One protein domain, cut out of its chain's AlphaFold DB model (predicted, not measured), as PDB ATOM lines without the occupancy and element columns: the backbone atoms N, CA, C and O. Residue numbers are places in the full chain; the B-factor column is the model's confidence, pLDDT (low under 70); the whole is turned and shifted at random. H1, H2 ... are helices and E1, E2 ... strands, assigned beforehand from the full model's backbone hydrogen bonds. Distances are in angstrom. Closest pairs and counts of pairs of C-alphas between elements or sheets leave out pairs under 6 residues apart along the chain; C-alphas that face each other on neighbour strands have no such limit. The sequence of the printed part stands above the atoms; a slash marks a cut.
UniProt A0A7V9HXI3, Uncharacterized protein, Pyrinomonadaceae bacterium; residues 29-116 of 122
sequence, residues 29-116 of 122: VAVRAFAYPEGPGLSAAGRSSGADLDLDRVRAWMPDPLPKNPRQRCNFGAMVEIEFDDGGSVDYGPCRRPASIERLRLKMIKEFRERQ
ATOM      1  N   VAL A  29      20.209  34.669 -16.042       94.69
ATOM      2  CA  VAL A  29      20.827  34.984 -17.346       94.69
ATOM      3  C   VAL A  29      20.062  36.045 -18.131       94.69
ATOM      4  O   VAL A  29      20.670  36.739 -18.951       94.69
ATOM      5  N   ALA A  30      18.768  36.218 -17.853       94.38
ATOM      6  CA  ALA A  30      17.967  37.289 -18.426       94.38
ATOM      7  C   ALA A  30      16.826  37.721 -17.499       94.38
ATOM      8  O   ALA A  30      16.327  36.956 -16.673       94.38
ATOM      9  N   VAL A  31      16.411  38.975 -17.654       94.88
ATOM     10  CA  VAL A  31      15.245  39.567 -17.002       94.88
ATOM     11  C   VAL A  31      14.493  40.369 -18.051       94.88
ATOM     12  O   VAL A  31      15.071  41.242 -18.698       94.88
ATOM     13  N   ARG A  32      13.203  40.100 -18.225       94.19
ATOM     14  CA  ARG A  32      12.372  40.744 -19.246       94.19
ATOM     15  C   ARG A  32      11.141  41.358 -18.607       94.19
ATOM     16  O   ARG A  32      10.482  40.722 -17.793       94.19
ATOM     17  N   ALA A  33      10.817  42.592 -18.983       92.81
ATOM     18  CA  ALA A  33       9.576  43.253 -18.596       92.81
ATOM     19  C   ALA A  33       8.748  43.572 -19.846       92.81
ATOM     20  O   ALA A  33       9.224  44.260 -20.749       92.81
ATOM     21  N   PHE A  34       7.502  43.102 -19.894       91.81
ATOM     22  CA  PHE A  34       6.618  43.265 -21.053       91.81
ATOM     23  C   PHE A  34       5.154  43.426 -20.634       91.81
ATOM     24  O   PHE A  34       4.768  43.081 -19.514       91.81
ATOM     25  N   ALA A  35       4.338  44.007 -21.514       91.88
ATOM     26  CA  ALA A  35       2.892  44.064 -21.317       91.88
ATOM     27  C   ALA A  35       2.252  42.708 -21.669       91.88
ATOM     28  O   ALA A  35       2.723  42.013 -22.560       91.88
ATOM     29  N   TYR A  36       1.189  42.333 -20.959       89.12
ATOM     30  CA  TYR A  36       0.457  41.077 -21.149       89.12
ATOM     31  C   TYR A  36      -1.022  41.380 -21.438       89.12
ATOM     32  O   TYR A  36      -1.574  42.264 -20.769       89.12
ATOM     33  N   PRO A  37      -1.691  40.660 -22.361       84.06
ATOM     34  CA  PRO A  37      -1.237  39.440 -23.049       84.06
ATOM     35  C   PRO A  37      -0.379  39.684 -24.297       84.06
ATOM     36  O   PRO A  37       0.419  38.830 -24.650       84.06
ATOM     37  N   GLU A  38      -0.499  40.855 -24.918       79.25
ATOM     38  CA  GLU A  38       0.236  41.251 -26.119       79.25
ATOM     39  C   GLU A  38       0.776  42.665 -25.887       79.25
ATOM     40  O   GLU A  38       0.040  43.562 -25.463       79.25
ATOM     41  N   GLY A  39       2.058  42.884 -26.154       65.44
ATOM     42  CA  GLY A  39       2.633  44.219 -26.180       65.44
ATOM     43  C   GLY A  39       4.138  44.197 -26.416       65.44
ATOM     44  O   GLY A  39       4.790  43.187 -26.146       65.44
ATOM     45  N   PRO A  40       4.706  45.300 -26.929       72.19
ATOM     46  CA  PRO A  40       6.143  45.399 -27.126       72.19
ATOM     47  C   PRO A  40       6.866  45.168 -25.793       72.19
ATOM     48  O   PRO A  40       6.427  45.645 -24.739       72.19
ATOM     49  N   GLY A  41       7.971  44.422 -25.837       72.81
ATOM     50  CA  GLY A  41       8.869  44.304 -24.692       72.81
ATOM     51  C   GLY A  41       9.313  45.700 -24.261       72.81
ATOM     52  O   GLY A  41       9.757  46.489 -25.089       72.81
ATOM     53  N   LEU A  42       9.128  46.034 -22.983       69.50
ATOM     54  CA  LEU A  42       9.446  47.367 -22.470       69.50
ATOM     55  C   LEU A  42      10.929  47.497 -22.149       69.50
ATOM     56  O   LEU A  42      11.481  48.586 -22.277       69.50
ATOM     57  N   SER A  43      11.553  46.425 -21.662       74.31
ATOM     58  CA  SER A  43      12.985  46.384 -21.365       74.31
ATOM     59  C   SER A  43      13.446  44.937 -21.204       74.31
ATOM     60  O   SER A  43      12.830  44.175 -20.447       74.31
ATOM     61  N   ALA A  44      14.555  44.582 -21.846       84.06
ATOM     62  CA  ALA A  44      15.266  43.332 -21.608       84.06
ATOM     63  C   ALA A  44      16.653  43.603 -21.011       84.06
ATOM     64  O   ALA A  44      17.410  44.434 -21.506       84.06
ATOM     65  N   ALA A  45      16.996  42.881 -19.947       86.38
ATOM     66  CA  ALA A  45      18.352  42.793 -19.427       86.38
ATOM     67  C   ALA A  45      18.866  41.371 -19.616       86.38
ATOM     68  O   ALA A  45      18.153  40.415 -19.320       86.38
ATOM     69  N   GLY A  46      20.092  41.213 -20.091       87.69
ATOM     70  CA  GLY A  46      20.635  39.893 -20.385       87.69
ATOM     71  C   GLY A  46      22.096  39.953 -20.790       87.69
ATOM     72  O   GLY A  46      22.668  41.026 -20.943       87.69
ATOM     73  N   ARG A  47      22.709  38.778 -20.945       82.69
ATOM     74  CA  ARG A  47      24.106  38.657 -21.401       82.69
ATOM     75  C   ARG A  47      24.263  38.678 -22.927       82.69
ATOM     76  O   ARG A  47      25.386  38.675 -23.417       82.69
ATOM     77  N   SER A  48      23.164  38.641 -23.679       79.56
ATOM     78  CA  SER A  48      23.189  38.623 -25.143       79.56
ATOM     79  C   SER A  48      23.367  40.028 -25.727       79.56
ATOM     80  O   SER A  48      22.953  41.024 -25.137       79.56
ATOM     81  N   SER A  49      23.941  40.109 -26.931       71.69
ATOM     82  CA  SER A  49      24.180  41.367 -27.658       71.69
ATOM     83  C   SER A  49      22.907  42.137 -28.043       71.69
ATOM     84  O   SER A  49      23.008  43.271 -28.500       71.69
ATOM     85  N   GLY A  50      21.727  41.535 -27.871       80.31
ATOM     86  CA  GLY A  50      20.426  42.153 -28.137       80.31
ATOM     87  C   GLY A  50      19.686  42.651 -26.894       80.31
ATOM     88  O   GLY A  50      18.538  43.062 -27.020       80.31
ATOM     89  N   ALA A  51      20.283  42.575 -25.700       86.44
ATOM     90  CA  ALA A  51      19.665  43.107 -24.490       86.44
ATOM     91  C   ALA A  51      19.812  44.635 -24.415       86.44
ATOM     92  O   ALA A  51      20.885  45.181 -24.670       86.44
ATOM     93  N   ASP A  52      18.750  45.325 -23.994       88.75
ATOM     94  CA  ASP A  52      18.767  46.781 -23.820       88.75
ATOM     95  C   ASP A  52      19.635  47.212 -22.624       88.75
ATOM     96  O   ASP A  52      20.201  48.313 -22.583       88.75
ATOM     97  N   LEU A  53      19.713  46.341 -21.614       90.19
ATOM     98  CA  LEU A  53      20.395  46.569 -20.349       90.19
ATOM     99  C   LEU A  53      21.411  45.467 -20.050       90.19
ATOM    100  O   LEU A  53      21.184  44.284 -20.300       90.19
ATOM    101  N   ASP A  54      22.507  45.875 -19.413       92.25
ATOM    102  CA  ASP A  54      23.493  44.956 -18.855       92.25
ATOM    103  C   ASP A  54      22.897  44.218 -17.648       92.25
ATOM    104  O   ASP A  54      22.359  44.839 -16.719       92.25
ATOM    105  N   LEU A  55      23.006  42.891 -17.655       92.38
ATOM    106  CA  LEU A  55      22.515  42.049 -16.578       92.38
ATOM    107  C   LEU A  55      23.182  42.359 -15.232       92.38
ATOM    108  O   LEU A  55      22.501  42.300 -14.208       92.38
ATOM    109  N   ASP A  56      24.465  42.726 -15.205       91.56
ATOM    110  CA  ASP A  56      25.184  42.989 -13.953       91.56
ATOM    111  C   ASP A  56      24.614  44.206 -13.212       91.56
ATOM    112  O   ASP A  56      24.531  44.211 -11.980       91.56
ATOM    113  N   ARG A  57      24.108  45.206 -13.947       89.94
ATOM    114  CA  ARG A  57      23.396  46.346 -13.348       89.94
ATOM    115  C   ARG A  57      22.081  45.926 -12.709       89.94
ATOM    116  O   ARG A  57      21.756  46.360 -11.607       89.94
ATOM    117  N   VAL A  58      21.328  45.072 -13.397       91.38
ATOM    118  CA  VAL A  58      20.023  44.596 -12.923       91.38
ATOM    119  C   VAL A  58      20.179  43.632 -11.749       91.38
ATOM    120  O   VAL A  58      19.361  43.641 -10.825       91.38
ATOM    121  N   ARG A  59      21.268  42.857 -11.721       91.25
ATOM    122  CA  ARG A  59      21.583  41.903 -10.656       91.25
ATOM    123  C   ARG A  59      21.691  42.560  -9.281       91.25
ATOM    124  O   ARG A  59      21.254  41.962  -8.305       91.25
ATOM    125  N   ALA A  60      22.171  43.802  -9.201       92.00
ATOM    126  CA  ALA A  60      22.237  44.561  -7.949       92.00
ATOM    127  C   ALA A  60      20.857  44.857  -7.322       92.00
ATOM    128  O   ALA A  60      20.772  45.205  -6.144       92.00
ATOM    129  N   TRP A  61      19.772  44.736  -8.091       94.31
ATOM    130  CA  TRP A  61      18.394  44.931  -7.621       94.31
ATOM    131  C   TRP A  61      17.595  43.633  -7.549       94.31
ATOM    132  O   TRP A  61      16.429  43.655  -7.141       94.31
ATOM    133  N   MET A  62      18.200  42.518  -7.956       93.88
ATOM    134  CA  MET A  62      17.562  41.216  -7.940       93.88
ATOM    135  C   MET A  62      17.364  40.764  -6.489       93.88
ATOM    136  O   MET A  62      18.326  40.770  -5.718       93.88
ATOM    137  N   PRO A  63      16.144  40.382  -6.076       93.38
ATOM    138  CA  PRO A  63      15.963  39.787  -4.763       93.38
ATOM    139  C   PRO A  63      16.639  38.416  -4.698       93.38
ATOM    140  O   PRO A  63      16.463  37.592  -5.593       93.38
ATOM    141  N   ASP A  64      17.355  38.169  -3.606       91.50
ATOM    142  CA  ASP A  64      17.925  36.870  -3.267       91.50
ATOM    143  C   ASP A  64      17.519  36.509  -1.820       91.50
ATOM    144  O   ASP A  64      17.894  37.236  -0.893       91.50
ATOM    145  N   PRO A  65      16.688  35.470  -1.598       91.94
ATOM    146  CA  PRO A  65      16.094  34.594  -2.609       91.94
ATOM    147  C   PRO A  65      14.974  35.281  -3.404       91.94
ATOM    148  O   PRO A  65      14.356  36.257  -2.959       91.94
ATOM    149  N   LEU A  66      14.647  34.716  -4.568       93.56
ATOM    150  CA  LEU A  66      13.479  35.141  -5.336       93.56
ATOM    151  C   LEU A  66      12.182  34.916  -4.528       93.56
ATOM    152  O   LEU A  66      11.963  33.831  -3.980       93.56
ATOM    153  N   PRO A  67      11.285  35.914  -4.444       95.06
ATOM    154  CA  PRO A  67      10.046  35.787  -3.691       95.06
ATOM    155  C   PRO A  67       9.069  34.836  -4.387       95.06
ATOM    156  O   PRO A  67       9.039  34.722  -5.610       95.06
ATOM    157  N   LYS A  68       8.171  34.220  -3.621       94.06
ATOM    158  CA  LYS A  68       7.096  33.395  -4.186       94.06
ATOM    159  C   LYS A  68       6.146  34.242  -5.046       94.06
ATOM    160  O   LYS A  68       5.640  35.264  -4.578       94.06
ATOM    161  N   ASN A  69       5.850  33.799  -6.271       92.25
ATOM    162  CA  ASN A  69       4.848  34.450  -7.119       92.25
ATOM    163  C   ASN A  69       3.421  34.191  -6.573       92.25
ATOM    164  O   ASN A  69       3.039  33.027  -6.382       92.25
ATOM    165  N   PRO A  70       2.616  35.232  -6.277       91.00
ATOM    166  CA  PRO A  70       1.233  35.049  -5.858       91.00
ATOM    167  C   PRO A  70       0.371  34.458  -6.980       91.00
ATOM    168  O   PRO A  70       0.374  34.934  -8.116       91.00
ATOM    169  N   ARG A  71      -0.459  33.467  -6.634       91.50
ATOM    170  CA  ARG A  71      -1.498  32.971  -7.546       91.50
ATOM    171  C   ARG A  71      -2.513  34.076  -7.823       91.50
ATOM    172  O   ARG A  71      -3.023  34.716  -6.901       91.50
ATOM    173  N   GLN A  72      -2.829  34.269  -9.094       91.44
ATOM    174  CA  GLN A  72      -3.730  35.316  -9.554       91.44
ATOM    175  C   GLN A  72      -4.470  34.872 -10.816       91.44
ATOM    176  O   GLN A  72      -3.998  34.002 -11.541       91.44
ATOM    177  N   ARG A  73      -5.652  35.452 -11.049       91.12
ATOM    178  CA  ARG A  73      -6.460  35.253 -12.258       91.12
ATOM    179  C   ARG A  73      -6.665  36.615 -12.901       91.12
ATOM    180  O   ARG A  73      -7.587  37.334 -12.535       91.12
ATOM    181  N   CYS A  74      -5.739  36.984 -13.769       88.56
ATOM    182  CA  CYS A  74      -5.754  38.251 -14.475       88.56
ATOM    183  C   CYS A  74      -5.365  38.036 -15.925       88.56
ATOM    184  O   CYS A  74      -4.444  37.273 -16.201       88.56
ATOM    185  N   ASN A  75      -6.040  38.755 -16.815       90.00
ATOM    186  CA  ASN A  75      -5.862  38.605 -18.257       90.00
ATOM    187  C   ASN A  75      -5.118  39.789 -18.884       90.00
ATOM    188  O   ASN A  75      -4.914  39.788 -20.088       90.00
ATOM    189  N   PHE A  76      -4.739  40.797 -18.093       89.62
ATOM    190  CA  PHE A  76      -4.042  41.991 -18.563       89.62
ATOM    191  C   PHE A  76      -3.092  42.539 -17.494       89.62
ATOM    192  O   PHE A  76      -3.296  42.313 -16.297       89.62
ATOM    193  N   GLY A  77      -2.063  43.265 -17.930       91.12
ATOM    194  CA  GLY A  77      -1.138  43.981 -17.054       91.12
ATOM    195  C   GLY A  77       0.292  43.954 -17.578       91.12
ATOM    196  O   GLY A  77       0.528  44.117 -18.771       91.12
ATOM    197  N   ALA A  78       1.253  43.760 -16.679       90.88
ATOM    198  CA  ALA A  78       2.660  43.647 -17.046       90.88
ATOM    199  C   ALA A  78       3.289  42.424 -16.387       90.88
ATOM    200  O   ALA A  78       3.074  42.171 -15.202       90.88
ATOM    201  N   MET A  79       4.115  41.720 -17.142       93.69
ATOM    202  CA  MET A  79       4.860  40.553 -16.698       93.69
ATOM    203  C   MET A  79       6.324  40.918 -16.485       93.69
ATOM    204  O   MET A  79       6.865  41.806 -17.149       93.69
ATOM    205  N   VAL A  80       6.936  40.254 -15.511       95.44
ATOM    206  CA  VAL A  80       8.387  40.205 -15.339       95.44
ATOM    207  C   VAL A  80       8.790  38.742 -15.397       95.44
ATOM    208  O   VAL A  80       8.407  37.983 -14.512       95.44
ATOM    209  N   GLU A  81       9.531  38.370 -16.428       95.31
ATOM    210  CA  GLU A  81      10.104  37.035 -16.596       95.31
ATOM    211  C   GLU A  81      11.572  37.071 -16.165       95.31
ATOM    212  O   GLU A  81      12.316  37.988 -16.528       95.31
ATOM    213  N   ILE A  82      11.980  36.086 -15.369       95.31
ATOM    214  CA  ILE A  82      13.368  35.867 -14.957       95.31
ATOM    215  C   ILE A  82      13.788  34.508 -15.496       95.31
ATOM    216  O   ILE A  82      13.185  33.504 -15.132       95.31
ATOM    217  N   GLU A  83      14.814  34.485 -16.337       95.00
ATOM    218  CA  GLU A  83      15.359  33.273 -16.947       95.00
ATOM    219  C   GLU A  83      16.677  32.888 -16.276       95.00
ATOM    220  O   GLU A  83      17.502  33.754 -15.948       95.00
ATOM    221  N   PHE A  84      16.877  31.588 -16.089       94.38
ATOM    222  CA  PHE A  84      18.055  31.009 -15.458       94.38
ATOM    223  C   PHE A  84      18.943  30.275 -16.466       94.38
ATOM    224  O   PHE A  84      18.536  29.940 -17.575       94.38
ATOM    225  N   ASP A  85      20.181  30.024 -16.065       93.94
ATOM    226  CA  ASP A  85      21.196  29.324 -16.849       93.94
ATOM    227  C   ASP A  85      20.853  27.864 -17.167       93.94
ATOM    228  O   ASP A  85      21.351  27.319 -18.150       93.94
ATOM    229  N   ASP A  86      19.979  27.244 -16.376       92.75
ATOM    230  CA  ASP A  86      19.435  25.910 -16.637       92.75
ATOM    231  C   ASP A  86      18.272  25.897 -17.649       92.75
ATOM    232  O   ASP A  86      17.704  24.838 -17.921       92.75
ATOM    233  N   GLY A  87      17.925  27.056 -18.220       93.38
ATOM    234  CA  GLY A  87      16.810  27.231 -19.152       93.38
ATOM    235  C   GLY A  87      15.438  27.307 -18.478       93.38
ATOM    236  O   GLY A  87      14.425  27.425 -19.168       93.38
ATOM    237  N   GLY A  88      15.373  27.240 -17.145       94.69
ATOM    238  CA  GLY A  88      14.152  27.505 -16.399       94.69
ATOM    239  C   GLY A  88      13.789  28.990 -16.403       94.69
ATOM    240  O   GLY A  88      14.648  29.862 -16.545       94.69
ATOM    241  N   SER A  89      12.512  29.295 -16.175       95.12
ATOM    242  CA  SER A  89      12.058  30.667 -15.954       95.12
ATOM    243  C   SER A  89      11.015  30.772 -14.842       95.12
ATOM    244  O   SER A  89      10.319  29.810 -14.499       95.12
ATOM    245  N   VAL A  90      10.936  31.955 -14.234       95.12
ATOM    246  CA  VAL A  90       9.874  32.333 -13.299       95.12
ATOM    247  C   VAL A  90       9.243  33.634 -13.760       95.12
ATOM    248  O   VAL A  90       9.907  34.660 -13.900       95.12
ATOM    249  N   ASP A  91       7.925  33.589 -13.884       95.12
ATOM    250  CA  ASP A  91       7.107  34.733 -14.243       95.12
ATOM    251  C   ASP A  91       6.493  35.400 -13.017       95.12
ATOM    252  O   ASP A  91       6.051  34.724 -12.085       95.12
ATOM    253  N   TYR A  92       6.376  36.727 -13.045       95.88
ATOM    254  CA  TYR A  92       5.673  37.529 -12.045       95.88
ATOM    255  C   TYR A  92       4.687  38.500 -12.696       95.88
ATOM    256  O   TYR A  92       5.080  39.402 -13.438       95.88
ATOM    257  N   GLY A  93       3.413  38.392 -12.317       92.94
ATOM    258  CA  GLY A  93       2.333  39.226 -12.844       92.94
ATOM    259  C   GLY A  93       1.140  38.391 -13.330       92.94
ATOM    260  O   GLY A  93       1.008  37.231 -12.934       92.94
ATOM    261  N   PRO A  94       0.233  38.973 -14.137       92.81
ATOM    262  CA  PRO A  94       0.307  40.326 -14.698       92.81
ATOM    263  C   PRO A  94      -0.254  41.442 -13.789       92.81
ATOM    264  O   PRO A  94       0.014  42.617 -14.037       92.81
ATOM    265  N   CYS A  95      -0.994  41.106 -12.724       90.44
ATOM    266  CA  CYS A  95      -1.666  42.084 -11.853       90.44
ATOM    267  C   CYS A  95      -0.895  42.417 -10.575       90.44
ATOM    268  O   CYS A  95      -0.728  43.579 -10.215       90.44
ATOM    269  N   ARG A  96      -0.496  41.387  -9.825       94.31
ATOM    270  CA  ARG A  96       0.143  41.517  -8.515       94.31
ATOM    271  C   ARG A  96       1.539  40.938  -8.577       94.31
ATOM    272  O   ARG A  96       1.749  39.846  -9.098       94.31
ATOM    273  N   ARG A  97       2.483  41.670  -8.000       95.19
ATOM    274  CA  ARG A  97       3.882  41.269  -7.882       95.19
ATOM    275  C   ARG A  97       4.353  41.527  -6.455       95.19
ATOM    276  O   ARG A  97       3.879  42.478  -5.829       95.19
ATOM    277  N   PRO A  98       5.275  40.711  -5.926       96.62
ATOM    278  CA  PRO A  98       5.974  41.050  -4.696       96.62
ATOM    279  C   PRO A  98       6.658  42.417  -4.824       96.62
ATOM    280  O   PRO A  98       7.156  42.769  -5.896       96.62
ATOM    281  N   ALA A  99       6.724  43.177  -3.730       96.81
ATOM    282  CA  ALA A  99       7.270  44.537  -3.747       96.81
ATOM    283  C   ALA A  99       8.728  44.603  -4.246       96.81
ATOM    284  O   ALA A  99       9.135  45.592  -4.851       96.81
ATOM    285  N   SER A 100       9.531  43.559  -4.022       96.88
ATOM    286  CA  SER A 100      10.885  43.456  -4.582       96.88
ATOM    287  C   SER A 100      10.887  43.365  -6.109       96.88
ATOM    288  O   SER A 100      11.657  44.078  -6.744       96.88
ATOM    289  N   ILE A 101       9.990  42.572  -6.698       97.06
ATOM    290  CA  ILE A 101       9.871  42.436  -8.156       97.06
ATOM    291  C   ILE A 101       9.324  43.717  -8.793       97.06
ATOM    292  O   ILE A 101       9.792  44.123  -9.854       97.06
ATOM    293  N   GLU A 102       8.385  44.411  -8.142       95.81
ATOM    294  CA  GLU A 102       7.932  45.715  -8.646       95.81
ATOM    295  C   GLU A 102       9.067  46.746  -8.641       95.81
ATOM    296  O   GLU A 102       9.253  47.461  -9.623       95.81
ATOM    297  N   ARG A 103       9.874  46.794  -7.570       96.19
ATOM    298  CA  ARG A 103      11.047  47.679  -7.512       96.19
ATOM    299  C   ARG A 103      12.050  47.363  -8.620       96.19
ATOM    300  O   ARG A 103      12.516  48.297  -9.269       96.19
ATOM    301  N   LEU A 104      12.333  46.081  -8.860       95.19
ATOM    302  CA  LEU A 104      13.180  45.626  -9.965       95.19
ATOM    303  C   LEU A 104      12.654  46.146 -11.312       95.19
ATOM    304  O   LEU A 104      13.385  46.816 -12.039       95.19
ATOM    305  N   ARG A 105      11.362  45.938 -11.598       94.56
ATOM    306  CA  ARG A 105      10.711  46.413 -12.830       94.56
ATOM    307  C   ARG A 105      10.844  47.923 -13.016       94.56
ATOM    308  O   ARG A 105      11.202  48.387 -14.096       94.56
ATOM    309  N   LEU A 106      10.551  48.697 -11.972       94.19
ATOM    310  CA  LEU A 106      10.620  50.157 -12.024       94.19
ATOM    311  C   LEU A 106      12.052  50.652 -12.266       94.19
ATOM    312  O   LEU A 106      12.239  51.614 -13.008       94.19
ATOM    313  N   LYS A 107      13.060  49.994 -11.680       94.81
ATOM    314  CA  LYS A 107      14.473  50.314 -11.920       94.81
ATOM    315  C   LYS A 107      14.892  50.017 -13.357       94.81
ATOM    316  O   LYS A 107      15.511  50.876 -13.973       94.81
ATOM    317  N   MET A 108      14.490  48.870 -13.908       93.62
ATOM    318  CA  MET A 108      14.757  48.531 -15.311       93.62
ATOM    319  C   MET A 108      14.140  49.550 -16.274       93.62
ATOM    320  O   MET A 108      14.839  50.076 -17.129       93.62
ATOM    321  N   ILE A 109      12.862  49.902 -16.082       91.75
ATOM    322  CA  ILE A 109      12.183  50.917 -16.906       91.75
ATOM    323  C   ILE A 109      12.898  52.269 -16.807       91.75
ATOM    324  O   ILE A 109      13.031  52.975 -17.805       91.75
ATOM    325  N   LYS A 110      13.340  52.649 -15.604       92.50
ATOM    326  CA  LYS A 110      14.076  53.895 -15.392       92.50
ATOM    327  C   LYS A 110      15.402  53.900 -16.165       92.50
ATOM    328  O   LYS A 110      15.616  54.823 -16.941       92.50
ATOM    329  N   GLU A 111      16.241  52.876 -16.001       91.50
ATOM    330  CA  GLU A 111      17.527  52.769 -16.719       91.50
ATOM    331  C   GLU A 111      17.338  52.745 -18.236       91.50
ATOM    332  O   GLU A 111      18.087  53.384 -18.968       91.50
ATOM    333  N   PHE A 112      16.326  52.018 -18.714       89.50
ATOM    334  CA  PHE A 112      16.013  51.949 -20.135       89.50
ATOM    335  C   PHE A 112      15.690  53.335 -20.701       89.50
ATOM    336  O   PHE A 112      16.260  53.744 -21.709       89.50
ATOM    337  N   ARG A 113      14.839  54.102 -20.007       89.44
ATOM    338  CA  ARG A 113      14.500  55.480 -20.395       89.44
ATOM    339  C   ARG A 113      15.700  56.418 -20.365       89.44
ATOM    340  O   ARG A 113      15.801  57.276 -21.228       89.44
ATOM    341  N   GLU A 114      16.592  56.267 -19.389       90.44
ATOM    342  CA  GLU A 114      17.806  57.087 -19.284       90.44
ATOM    343  C   GLU A 114      18.821  56.781 -20.398       90.44
ATOM    344  O   GLU A 114      19.623  57.645 -20.746       90.44
ATOM    345  N   ARG A 115      18.782  55.576 -20.981       86.62
ATOM    346  CA  ARG A 115      19.639  55.181 -22.111       86.62
ATOM    347  C   ARG A 115      19.078  55.555 -23.474       86.62
ATOM    348  O   ARG A 115      19.858  55.705 -24.411       86.62
ATOM    349  N   GLN A 116      17.760  55.679 -23.610       83.00
ATOM    350  CA  GLN A 116      17.174  56.109 -24.871       83.00
ATOM    351  C   GLN A 116      17.459  57.603 -25.082       83.00
ATOM    352  O   GLN A 116      17.029  58.424 -24.268       83.00
TER     353      GLN A 116
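What this domain is: This is residues 29 to 116 of the 122 residues of an uncharacterized protein of Pyrinomonadaceae bacterium (UniProt A0A7V9HXI3). A four-stranded antiparallel sheet forms a wall, with one long helix, H2, laid crosswise over one face and a short helix, H1, on the same face over the edge strand E2; the other face has no named helix. From H1 a long link, residues 60 to 76, loops round to the start of E3. The printed part has 88 residues with four named strands and two named helices, in the order E1 E2 H1 E3 E4 H2, and the sheet runs E2 E1 E3 E4; the class is mixed, helices and strands. The whole is compact and rounded, with a radius of gyration of the C-alphas of 12.3 A and spans of 34 by 27 by 23 A.

How they stand to each other: E1, residues 29 to 36, and E2, residues 41 to 46, form a hairpin of antiparallel neighbours, with N 31 and O 45 at 2.8 A. E1 is also antiparallel to E3, residues 77 to 84, at 163 degrees, with N 79 and O 34 at 2.8 A. E3 and E4, residues 89 to 92, form the second hairpin, with N 92 and O 80 at 2.8 A. E2 and E4 are the edge strands and are apart. H1, residues 55 to 59, is on the sheet, over E2; the closest C-alphas of the two are those of Gly 46 and Leu 55, 4.8 A apart. E2, H1 and E3 make a split strand-helix-strand unit, two strands that run the same way with E1 between them, and its crossover is right-handed. H2, residues 99 to 115, is on the same face at a height over the sheet of 9.1 A. It lies over E2 and E1 and runs across the strands, at 88 degrees to E1 on the local plane; its closest C-alpha pair with E2 is Ser 43 and Ile 109, 6.4 A. With this one helix layer the sheet makes two layers. H1 and H2 are close but not clearly touching, with the C-alphas of Val 58 and Met 108 7.0 A apart. In H1 and H2 every O i to N i+4 pair is within hydrogen-bond range.

Where its parts are: E1 begins at C-alpha 29 (20.827, 34.984, -17.346) and is 21.6 A long. E2 is 13.3 A long and H1 6.0 A. E3, 23.2 A, begins at C-alpha 77 (-1.138, 43.981, -17.054); E4 is 10.2 A. H2, 24.6 A, ends at C-alpha 115 (19.639, 55.181, -22.111).

The domain as a whole: The two C-alphas farthest apart, those of Ser 49 and Arg 73, are 34.8 A from each other. The printed part has no cut. The link from H1 to E3 is long, with 17 residues. Residues 39 and 42 are under 70 in pLDDT.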